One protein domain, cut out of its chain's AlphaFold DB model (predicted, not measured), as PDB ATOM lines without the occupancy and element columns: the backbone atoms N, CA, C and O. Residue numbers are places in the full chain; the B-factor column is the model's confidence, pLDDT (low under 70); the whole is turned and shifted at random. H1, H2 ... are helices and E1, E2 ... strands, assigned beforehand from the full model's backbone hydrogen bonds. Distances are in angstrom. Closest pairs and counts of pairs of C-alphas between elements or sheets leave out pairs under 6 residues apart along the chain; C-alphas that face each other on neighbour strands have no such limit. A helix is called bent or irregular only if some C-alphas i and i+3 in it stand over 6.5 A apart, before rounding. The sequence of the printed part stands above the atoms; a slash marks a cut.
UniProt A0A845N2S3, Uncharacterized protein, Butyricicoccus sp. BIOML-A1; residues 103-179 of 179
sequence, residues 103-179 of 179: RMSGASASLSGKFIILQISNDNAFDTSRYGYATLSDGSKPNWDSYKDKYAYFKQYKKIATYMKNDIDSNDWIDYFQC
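AT A GLANCE: This is residues 103 to 179 of the 179 residues of an uncharacterized protein of Butyricicoccus sp. BIOML-A1 (UniProt A0A845N2S3). A strongly twisted, five-stranded antiparallel sheet turns about the long, sharply bent strand E2, and one irregular helix, H1, grazes it beside E2. The 77 printed residues hold E1, E2, E3, H1, E4 and E5 in turn; the sheet's order is E1, E5, E2, E4, E3. The class is mixed, the whole compact, with a radius of gyration of the C-alphas of 11.0 A and spans of 27 by 23 by 20 A.

IN THESE COORDINATES: E1, residues 103 to 105, begins at C-alpha (-9.150, 42.620, 12.162). E2 is 110 to 120, 13.4 A; E3 133 to 136; H1 147 to 156, 16.0 A; E4 161 to 165; E5 173 to 178, 15.2 A, ending at (-17.276, 38.952, 6.964).

HOW THE PARTS SIT: E2 bends by 131 degrees at residue 113. Its pairing is staggered: residues 110 to 115 with E4, N 111 to O 164 at 2.9 A, and 115 to 120 with E5, N 118 to O 175 at 2.8 A. Edge strands are E1, N 104 to O 174 of E5 at 2.9 A, and E3, N 135 to O 163 of E4 at 2.9 A. H1 only grazes the sheet with residues 150 to 155; the closest C-alphas of H1 and E2, Tyr 151 and Gln 119, are 6.0 A apart. H1 is irregular, C-alphas 148 and 151 being 8.7 A apart, with 3 of 6 O i to N i+4 pairs within hydrogen-bond range.

THE WHOLE: The printed part has no cut; the E2 to E3 link is long. Residues 125 to 130 and 142 to 158 are under pLDDT 70.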
ATOM      1  N   ARG A 103     -10.417  43.197  11.718       93.25
ATOM      2  CA  ARG A 103      -9.150  42.620  12.162       93.25
ATOM      3  C   ARG A 103      -9.399  41.662  13.317       93.25
ATOM      4  O   ARG A 103     -10.020  42.045  14.303       93.25
ATOM      5  N   MET A 104      -8.912  40.435  13.185       91.81
ATOM      6  CA  MET A 104      -8.799  39.479  14.280       91.81
ATOM      7  C   MET A 104      -7.369  39.536  14.816       91.81
ATOM      8  O   MET A 104      -6.425  39.429  14.037       91.81
ATOM      9  N   SER A 105      -7.215  39.714  16.125       91.00
ATOM     10  CA  SER A 105      -5.919  39.815  16.804       91.00
ATOM     11  C   SER A 105      -5.919  38.964  18.066       91.00
ATOM     12  O   SER A 105      -6.978  38.712  18.643       91.00
ATOM     13  N   GLY A 106      -4.726  38.574  18.511       86.50
ATOM     14  CA  GLY A 106      -4.526  37.821  19.744       86.50
ATOM     15  C   GLY A 106      -4.235  36.344  19.503       86.50
ATOM     16  O   GLY A 106      -4.742  35.728  18.563       86.50
ATOM     17  N   ALA A 107      -3.406  35.792  20.385       87.19
ATOM     18  CA  ALA A 107      -2.922  34.423  20.314       87.19
ATOM     19  C   ALA A 107      -4.078  33.416  20.202       87.19
ATOM     20  O   ALA A 107      -5.002  33.422  21.018       87.19
ATOM     21  N   SER A 108      -4.023  32.536  19.203       87.19
ATOM     22  CA  SER A 108      -5.010  31.479  18.946       87.19
ATOM     23  C   SER A 108      -6.458  31.952  18.757       87.19
ATOM     24  O   SER A 108      -7.373  31.122  18.786       87.19
ATOM     25  N   ALA A 109      -6.692  33.250  18.526       91.12
ATOM     26  CA  ALA A 109      -8.013  33.766  18.183       91.12
ATOM     27  C   ALA A 109      -8.550  33.034  16.948       91.12
ATOM     28  O   ALA A 109      -7.818  32.799  15.990       91.12
ATOM     29  N   SER A 110      -9.822  32.647  16.954       91.69
ATOM     30  CA  SER A 110     -10.410  31.922  15.828       91.69
ATOM     31  C   SER A 110     -11.808  32.409  15.507       91.69
ATOM     32  O   SER A 110     -12.517  32.935  16.366       91.69
ATOM     33  N   LEU A 111     -12.196  32.228  14.247       93.38
ATOM     34  CA  LEU A 111     -13.511  32.582  13.747       93.38
ATOM     35  C   LEU A 111     -14.009  31.521  12.768       93.38
ATOM     36  O   LEU A 111     -13.309  31.135  11.829       93.38
ATOM     37  N   SER A 112     -15.257  31.110  12.967       93.25
ATOM     38  CA  SER A 112     -16.027  30.290  12.030       93.25
ATOM     39  C   SER A 112     -17.090  31.152  11.357       93.25
ATOM     40  O   SER A 112     -17.651  32.054  11.979       93.25
ATOM     41  N   GLY A 113     -17.403  30.868  10.096       91.31
ATOM     42  CA  GLY A 113     -18.384  31.629   9.320       91.31
ATOM     43  C   GLY A 113     -17.929  31.807   7.882       91.31
ATOM     44  O   GLY A 113     -16.990  31.156   7.461       91.31
ATOM     45  N   LYS A 114     -18.584  32.679   7.115       91.06
ATOM     46  CA  LYS A 114     -18.160  32.996   5.747       91.06
ATOM     47  C   LYS A 114     -17.352  34.281   5.756       91.06
ATOM     48  O   LYS A 114     -17.843  35.317   6.200       91.06
ATOM     49  N   PHE A 115     -16.121  34.227   5.274       89.56
ATOM     50  CA  PHE A 115     -15.289  35.419   5.171       89.56
ATOM     51  C   PHE A 115     -14.279  35.330   4.035       89.56
ATOM     52  O   PHE A 115     -13.939  34.254   3.547       89.56
ATOM     53  N   ILE A 116     -13.799  36.496   3.623       86.94
ATOM     54  CA  ILE A 116     -12.716  36.663   2.659       86.94
ATOM     55  C   ILE A 116     -11.507  37.166   3.438       86.94
ATOM     56  O   ILE A 116     -11.586  38.215   4.077       86.94
ATOM     57  N   ILE A 117     -10.403  36.424   3.393       85.06
ATOM     58  CA  ILE A 117      -9.140  36.827   4.019       85.06
ATOM     59  C   ILE A 117      -8.447  37.837   3.103       85.06
ATOM     60  O   ILE A 117      -8.321  37.611   1.901       85.06
ATOM     61  N   LEU A 118      -8.025  38.963   3.676       82.12
ATOM     62  CA  LEU A 118      -7.478  40.103   2.940       82.12
ATOM     63  C   LEU A 118      -5.981  40.241   3.138       82.12
ATOM     64  O   LEU A 118      -5.248  40.399   2.172       82.12
ATOM     65  N   GLN A 119      -5.537  40.203   4.388       81.81
ATOM     66  CA  GLN A 119      -4.136  40.345   4.746       81.81
ATOM     67  C   GLN A 119      -3.880  39.574   6.034       81.81
ATOM     68  O   GLN A 119      -4.763  39.421   6.873       81.81
ATOM     69  N   ILE A 120      -2.662  39.078   6.175       80.19
ATOM     70  CA  ILE A 120      -2.191  38.360   7.351       80.19
ATOM     71  C   ILE A 120      -0.877  39.032   7.766       80.19
ATOM     72  O   ILE A 120      -0.127  39.468   6.884       80.19
ATOM     73  N   SER A 121      -0.608  39.161   9.069       81.81
ATOM     74  CA  SER A 121       0.706  39.611   9.543       81.81
ATOM     75  C   SER A 121       1.815  38.687   9.034       81.81
ATOM     76  O   SER A 121       1.611  37.492   8.832       81.81
ATOM     77  N   ASN A 122       2.998  39.249   8.789       75.19
ATOM     78  CA  ASN A 122       4.088  38.518   8.136       75.19
ATOM     79  C   ASN A 122       4.538  37.276   8.926       75.19
ATOM     80  O   ASN A 122       4.889  36.267   8.311       75.19
ATOM     81  N   ASP A 123       4.473  37.345  10.258       73.12
ATOM     82  CA  ASP A 123       5.001  36.321  11.166       73.12
ATOM     83  C   ASP A 123       3.973  35.230  11.522       73.12
ATOM     84  O   ASP A 123       4.348  34.146  11.952       73.12
ATOM     85  N   ASN A 124       2.696  35.445  11.202       71.81
ATOM     86  CA  ASN A 124       1.605  34.516  11.489       71.81
ATOM     87  C   ASN A 124       1.685  33.258  10.616       71.81
ATOM     88  O   ASN A 124       1.440  33.297   9.395       71.81
ATOM     89  N   ALA A 125       2.041  32.126  11.219       67.62
ATOM     90  CA  ALA A 125       2.140  30.849  10.529       67.62
ATOM     91  C   ALA A 125       0.762  30.175  10.411       67.62
ATOM     92  O   ALA A 125       0.043  29.996  11.390       67.62
ATOM     93  N   PHE A 126       0.396  29.768   9.188       69.50
ATOM     94  CA  PHE A 126      -0.856  29.059   8.904       69.50
ATOM     95  C   PHE A 126      -0.600  27.548   8.710       69.50
ATOM     96  O   PHE A 126      -0.798  27.008   7.624       69.50
ATOM     97  N   ASP A 127      -0.115  26.861   9.742       67.88
ATOM     98  CA  ASP A 127       0.126  25.414   9.722       67.88
ATOM     99  C   ASP A 127      -0.896  24.655  10.585       67.88
ATOM    100  O   ASP A 127      -0.897  24.744  11.812       67.88
ATOM    101  N   THR A 128      -1.718  23.810   9.950       66.56
ATOM    102  CA  THR A 128      -2.703  22.949  10.636       66.56
ATOM    103  C   THR A 128      -2.110  21.997  11.683       66.56
ATOM    104  O   THR A 128      -2.850  21.501  12.530       66.56
ATOM    105  N   SER A 129      -0.809  21.711  11.611       68.44
ATOM    106  CA  SER A 129      -0.095  20.799  12.501       68.44
ATOM    107  C   SER A 129       0.629  21.502  13.651       68.44
ATOM    108  O   SER A 129       1.003  20.836  14.619       68.44
ATOM    109  N   ARG A 130       0.826  22.828  13.576       66.44
ATOM    110  CA  ARG A 130       1.687  23.563  14.520       66.44
ATOM    111  C   ARG A 130       1.123  24.906  14.996       66.44
ATOM    112  O   ARG A 130       1.371  25.254  16.146       66.44
ATOM    113  N   TYR A 131       0.352  25.620  14.173       74.44
ATOM    114  CA  TYR A 131       0.065  27.053  14.332       74.44
ATOM    115  C   TYR A 131      -1.371  27.439  13.878       74.44
ATOM    116  O   TYR A 131      -2.308  26.637  14.003       74.44
ATOM    117  N   GLY A 132      -1.597  28.686  13.435       76.00
ATOM    118  CA  GLY A 132      -2.863  29.152  12.847       76.00
ATOM    119  C   GLY A 132      -3.257  28.353  11.595       76.00
ATOM    120  O   GLY A 132      -2.453  27.606  11.058       76.00
ATOM    121  N   TYR A 133      -4.497  28.433  11.104       80.56
ATOM    122  CA  TYR A 133      -4.880  27.810   9.819       80.56
ATOM    123  C   TYR A 133      -6.221  28.341   9.299       80.56
ATOM    124  O   TYR A 133      -7.000  28.912  10.057       80.56
ATOM    125  N   ALA A 134      -6.523  28.120   8.013       83.06
ATOM    126  CA  ALA A 134      -7.831  28.402   7.422       83.06
ATOM    127  C   ALA A 134      -8.374  27.195   6.652       83.06
ATOM    128  O   ALA A 134      -7.618  26.454   6.024       83.06
ATOM    129  N   THR A 135      -9.695  27.026   6.684       84.38
ATOM    130  CA  THR A 135     -10.419  26.064   5.843       84.38
ATOM    131  C   THR A 135     -11.210  26.842   4.804       84.38
ATOM    132  O   THR A 135     -11.931  27.775   5.157       84.38
ATOM    133  N   LEU A 136     -11.069  26.492   3.526       84.12
ATOM    134  CA  LEU A 136     -11.821  27.117   2.439       84.12
ATOM    135  C   LEU A 136     -13.199  26.462   2.267       84.12
ATOM    136  O   LEU A 136     -13.480  25.392   2.804       84.12
ATOM    137  N   SER A 137     -14.085  27.107   1.512       85.38
ATOM    138  CA  SER A 137     -15.457  26.649   1.266       85.38
ATOM    139  C   SER A 137     -15.542  25.311   0.536       85.38
ATOM    140  O   SER A 137     -16.568  24.648   0.609       85.38
ATOM    141  N   ASP A 138     -14.479  24.914  -0.159       84.50
ATOM    142  CA  ASP A 138     -14.334  23.605  -0.802       84.50
ATOM    143  C   ASP A 138     -13.682  22.551   0.114       84.50
ATOM    144  O   ASP A 138     -13.353  21.456  -0.332       84.50
ATOM    145  N   GLY A 139     -13.463  22.882   1.390       80.75
ATOM    146  CA  GLY A 139     -12.817  22.015   2.372       80.75
ATOM    147  C   GLY A 139     -11.295  21.953   2.253       80.75
ATOM    148  O   GLY A 139     -10.653  21.334   3.105       80.75
ATOM    149  N   SER A 140     -10.697  22.599   1.246       76.75
ATOM    150  CA  SER A 140      -9.244  22.628   1.115       76.75
ATOM    151  C   SER A 140      -8.603  23.410   2.265       76.75
ATOM    152  O   SER A 140      -9.115  24.432   2.734       76.75
ATOM    153  N   LYS A 141      -7.464  22.894   2.726       75.06
ATOM    154  CA  LYS A 141      -6.603  23.508   3.736       75.06
ATOM    155  C   LYS A 141      -5.256  23.732   3.065       75.06
ATOM    156  O   LYS A 141      -4.511  22.765   2.905       75.06
ATOM    157  N   PRO A 142      -4.972  24.938   2.556       68.56
ATOM    158  CA  PRO A 142      -3.724  25.143   1.836       68.56
ATOM    159  C   PRO A 142      -2.541  24.967   2.805       68.56
ATOM    160  O   PRO A 142      -2.696  25.188   4.005       68.56
ATOM    161  N   ASN A 143      -1.395  24.501   2.304       65.38
ATOM    162  CA  ASN A 143      -0.154  24.440   3.079       65.38
ATOM    163  C   ASN A 143       0.592  25.770   2.887       65.38
ATOM    164  O   ASN A 143       0.841  26.179   1.751       65.38
ATOM    165  N   TRP A 144       0.923  26.437   3.993       64.19
ATOM    166  CA  TRP A 144       1.423  27.809   4.017       64.19
ATOM    167  C   TRP A 144       2.841  27.954   4.588       64.19
ATOM    168  O   TRP A 144       3.236  29.067   4.940       64.19
ATOM    169  N   ASP A 145       3.613  26.863   4.647       60.28
ATOM    170  CA  ASP A 145       4.968  26.816   5.231       60.28
ATOM    171  C   ASP A 145       5.990  27.755   4.543       60.28
ATOM    172  O   ASP A 145       7.055  28.036   5.091       60.28
ATOM    173  N   SER A 146       5.682  28.284   3.351       55.53
ATOM    174  CA  SER A 146       6.513  29.241   2.605       55.53
ATOM    175  C   SER A 146       5.901  30.645   2.638       55.53
ATOM    176  O   SER A 146       4.958  30.979   1.922       55.53
ATOM    177  N   TYR A 147       6.462  31.490   3.497       53.09
ATOM    178  CA  TYR A 147       5.920  32.777   3.940       53.09
ATOM    179  C   TYR A 147       5.854  33.882   2.875       53.09
ATOM    180  O   TYR A 147       5.341  34.960   3.161       53.09
ATOM    181  N   LYS A 148       6.353  33.666   1.653       47.59
ATOM    182  CA  LYS A 148       6.702  34.799   0.787       47.59
ATOM    183  C   LYS A 148       5.602  35.410  -0.068       47.59
ATOM    184  O   LYS A 148       5.857  36.484  -0.577       47.59
ATOM    185  N   ASP A 149       4.398  34.842  -0.146       54.88
ATOM    186  CA  ASP A 149       3.291  35.496  -0.867       54.88
ATOM    187  C   ASP A 149       1.899  35.013  -0.404       54.88
ATOM    188  O   ASP A 149       0.988  34.758  -1.196       54.88
ATOM    189  N   LYS A 150       1.699  34.898   0.918       56.41
ATOM    190  CA  LYS A 150       0.426  34.454   1.536       56.41
ATOM    191  C   LYS A 150      -0.785  35.294   1.083       56.41
ATOM    192  O   LYS A 150      -1.882  34.767   0.917       56.41
ATOM    193  N   TYR A 151      -0.571  36.579   0.780       55.25
ATOM    194  CA  TYR A 151      -1.564  37.470   0.163       55.25
ATOM    195  C   TYR A 151      -1.834  37.159  -1.319       55.25
ATOM    196  O   TYR A 151      -2.967  37.292  -1.782       55.25
ATOM    197  N   ALA A 152      -0.825  36.724  -2.081       57.50
ATOM    198  CA  ALA A 152      -0.983  36.435  -3.505       57.50
ATOM    199  C   ALA A 152      -1.894  35.223  -3.749       57.50
ATOM    200  O   ALA A 152      -2.646  35.219  -4.723       57.50
ATOM    201  N   TYR A 153      -1.901  34.241  -2.839       61.47
ATOM    202  CA  TYR A 153      -2.852  33.129  -2.902       61.47
ATOM    203  C   TYR A 153      -4.296  33.621  -2.753       61.47
ATOM    204  O   TYR A 153      -5.129  33.308  -3.597       61.47
ATOM    205  N   PHE A 154      -4.606  34.442  -1.744       59.53
ATOM    206  CA  PHE A 154      -5.963  34.991  -1.583       59.53
ATOM    207  C   PHE A 154      -6.337  35.992  -2.688       59.53
ATOM    208  O   PHE A 154      -7.509  36.113  -3.038       59.53
ATOM    209  N   LYS A 155      -5.356  36.654  -3.316       58.22
ATOM    210  CA  LYS A 155      -5.573  37.441  -4.543       58.22
ATOM    211  C   LYS A 155      -5.956  36.576  -5.749       58.22
ATOM    212  O   LYS A 155      -6.785  37.002  -6.550       58.22
ATOM    213  N   GLN A 156      -5.348  35.399  -5.905       52.28
ATOM    214  CA  GLN A 156      -5.629  34.489  -7.023       52.28
ATOM    215  C   GLN A 156      -6.892  33.653  -6.792       52.28
ATOM    216  O   GLN A 156      -7.659  33.409  -7.723       52.28
ATOM    217  N   TYR A 157      -7.147  33.255  -5.548       53.28
ATOM    218  CA  TYR A 157      -8.284  32.436  -5.162       53.28
ATOM    219  C   TYR A 157      -9.306  33.285  -4.411       53.28
ATOM    220  O   TYR A 157      -9.217  33.467  -3.201       53.28
ATOM    221  N   LYS A 158     -10.337  33.735  -5.137       62.88
ATOM    222  CA  LYS A 158     -11.553  34.384  -4.605       62.88
ATOM    223  C   LYS A 158     -12.428  33.401  -3.803       62.88
ATOM    224  O   LYS A 158     -13.627  33.287  -4.044       62.88
ATOM    225  N   LYS A 159     -11.823  32.601  -2.928       73.50
ATOM    226  CA  LYS A 159     -12.499  31.546  -2.174       73.50
ATOM    227  C   LYS A 159     -12.921  32.078  -0.810       73.50
ATOM    228  O   LYS A 159     -12.164  32.775  -0.141       73.50
ATOM    229  N   ILE A 160     -14.135  31.721  -0.411       84.25
ATOM    230  CA  ILE A 160     -14.662  32.009   0.922       84.25
ATOM    231  C   ILE A 160     -13.995  31.040   1.894       84.25
ATOM    232  O   ILE A 160     -13.994  29.835   1.652       84.25
ATOM    233  N   ALA A 161     -13.441  31.542   2.988       86.62
ATOM    234  CA  ALA A 161     -13.015  30.716   4.102       86.62
ATOM    235  C   ALA A 161     -14.197  30.461   5.049       86.62
ATOM    236  O   ALA A 161     -15.058  31.324   5.236       86.62
ATOM    237  N   THR A 162     -14.254  29.238   5.576       90.75
ATOM    238  CA  THR A 162     -15.278  28.738   6.508       90.75
ATOM    239  C   THR A 162     -14.787  28.718   7.955       90.75
ATOM    240  O   THR A 162     -15.586  28.748   8.895       90.75
ATOM    241  N   TYR A 163     -13.465  28.681   8.131       89.38
ATOM    242  CA  TYR A 163     -12.777  28.717   9.415       89.38
ATOM    243  C   TYR A 163     -11.411  29.393   9.276       89.38
ATOM    244  O   TYR A 163     -10.746  29.206   8.257       89.38
ATOM    245  N   MET A 164     -11.013  30.175  10.280       88.56
ATOM    246  CA  MET A 164      -9.669  30.727  10.417       88.56
ATOM    247  C   MET A 164      -9.242  30.765  11.880       88.56
ATOM    248  O   MET A 164     -10.053  31.028  12.768       88.56
ATOM    249  N   LYS A 165      -7.954  30.544  12.115       88.50
ATOM    250  CA  LYS A 165      -7.305  30.617  13.417       88.50
ATOM    251  C   LYS A 165      -5.997  31.385  13.284       88.50
ATOM    252  O   LYS A 165      -5.214  31.089  12.386       88.50
ATOM    253  N   ASN A 166      -5.803  32.344  14.176       86.56
ATOM    254  CA  ASN A 166      -4.570  33.087  14.368       86.56
ATOM    255  C   ASN A 166      -3.506  32.201  15.017       86.56
ATOM    256  O   ASN A 166      -3.842  31.286  15.775       86.56
ATOM    257  N   ASP A 167      -2.240  32.500  14.765       80.31
ATOM    258  CA  ASP A 167      -1.149  31.816  15.444       80.31
ATOM    259  C   ASP A 167      -1.093  32.126  16.958       80.31
ATOM    260  O   ASP A 167      -1.881  32.913  17.489       80.31
ATOM    261  N   ILE A 168      -0.211  31.446  17.683       80.25
ATOM    262  CA  ILE A 168      -0.013  31.500  19.129       80.25
ATOM    263  C   ILE A 168       0.661  32.789  19.602       80.25
ATOM    264  O   ILE A 168       0.622  33.073  20.798       80.25
ATOM    265  N   ASP A 169       1.229  33.579  18.695       80.94
ATOM    266  CA  ASP A 169       1.893  34.826  19.041       80.94
ATOM    267  C   ASP A 169       0.891  35.987  19.133       80.94
ATOM    268  O   ASP A 169      -0.004  36.184  18.310       80.94
ATOM    269  N   SER A 170       1.002  36.785  20.200       78.19
ATOM    270  CA  SER A 170       0.007  37.820  20.512       78.19
ATOM    271  C   SER A 170       0.047  39.036  19.579       78.19
ATOM    272  O   SER A 170      -0.915  39.800  19.542       78.19
ATOM    273  N   ASN A 171       1.158  39.244  18.867       82.56
ATOM    274  CA  ASN A 171       1.348  40.335  17.907       82.56
ATOM    275  C   ASN A 171       0.772  40.021  16.516       82.56
ATOM    276  O   ASN A 171       0.709  40.922  15.674       82.56
ATOM    277  N   ASP A 172       0.320  38.790  16.284       84.44
ATOM    278  CA  ASP A 172      -0.224  38.378  15.002       84.44
ATOM    279  C   ASP A 172      -1.693  38.733  14.808       84.44
ATOM    280  O   ASP A 172      -2.488  38.835  15.753       84.44
ATOM    281  N   TRP A 173      -2.061  38.933  13.542       88.38
ATOM    282  CA  TRP A 173      -3.406  39.327  13.154       88.38
ATOM    283  C   TRP A 173      -3.786  38.887  11.740       88.38
ATOM    284  O   TRP A 173      -2.941  38.608  10.887       88.38
ATOM    285  N   ILE A 174      -5.099  38.871  11.494       88.00
ATOM    286  CA  ILE A 174      -5.721  38.562  10.203       88.00
ATOM    287  C   ILE A 174      -6.768  39.635   9.896       88.00
ATOM    288  O   ILE A 174      -7.700  39.848  10.673       88.00
ATOM    289  N   ASP A 175      -6.628  40.298   8.752       90.38
ATOM    290  CA  ASP A 175      -7.637  41.191   8.188       90.38
ATOM    291  C   ASP A 175      -8.582  40.421   7.266       90.38
ATOM    292  O   ASP A 175      -8.146  39.645   6.412       90.38
ATOM    293  N   TYR A 176      -9.884  40.662   7.404       90.44
ATOM    294  CA  TYR A 176     -10.914  39.921   6.685       90.44
ATOM    295  C   TYR A 176     -12.177  40.750   6.412       90.44
ATOM    296  O   TYR A 176     -12.489  41.701   7.130       90.44
ATOM    297  N   PHE A 177     -12.954  40.350   5.405       91.88
ATOM    298  CA  PHE A 177     -14.366  40.727   5.284       91.88
ATOM    299  C   PHE A 177     -15.246  39.589   5.765       91.88
ATOM    300  O   PHE A 177     -15.076  38.455   5.329       91.88
ATOM    301  N   GLN A 178     -16.219  39.896   6.618       91.06
ATOM    302  CA  GLN A 178     -17.276  38.952   6.964       91.06
ATOM    303  C   GLN A 178     -18.395  39.053   5.927       91.06
ATOM    304  O   GLN A 178     -18.859  40.160   5.652       91.06
ATOM    305  N   CYS A 179     -18.763  37.917   5.338       83.38
ATOM    306  CA  CYS A 179     -19.819  37.798   4.333       83.38
ATOM    307  C   CYS A 179     -21.180  37.526   4.975       83.38
ATOM    308  O   CYS A 179     -21.205  36.884   6.052       83.38
TER     309      CYS A 179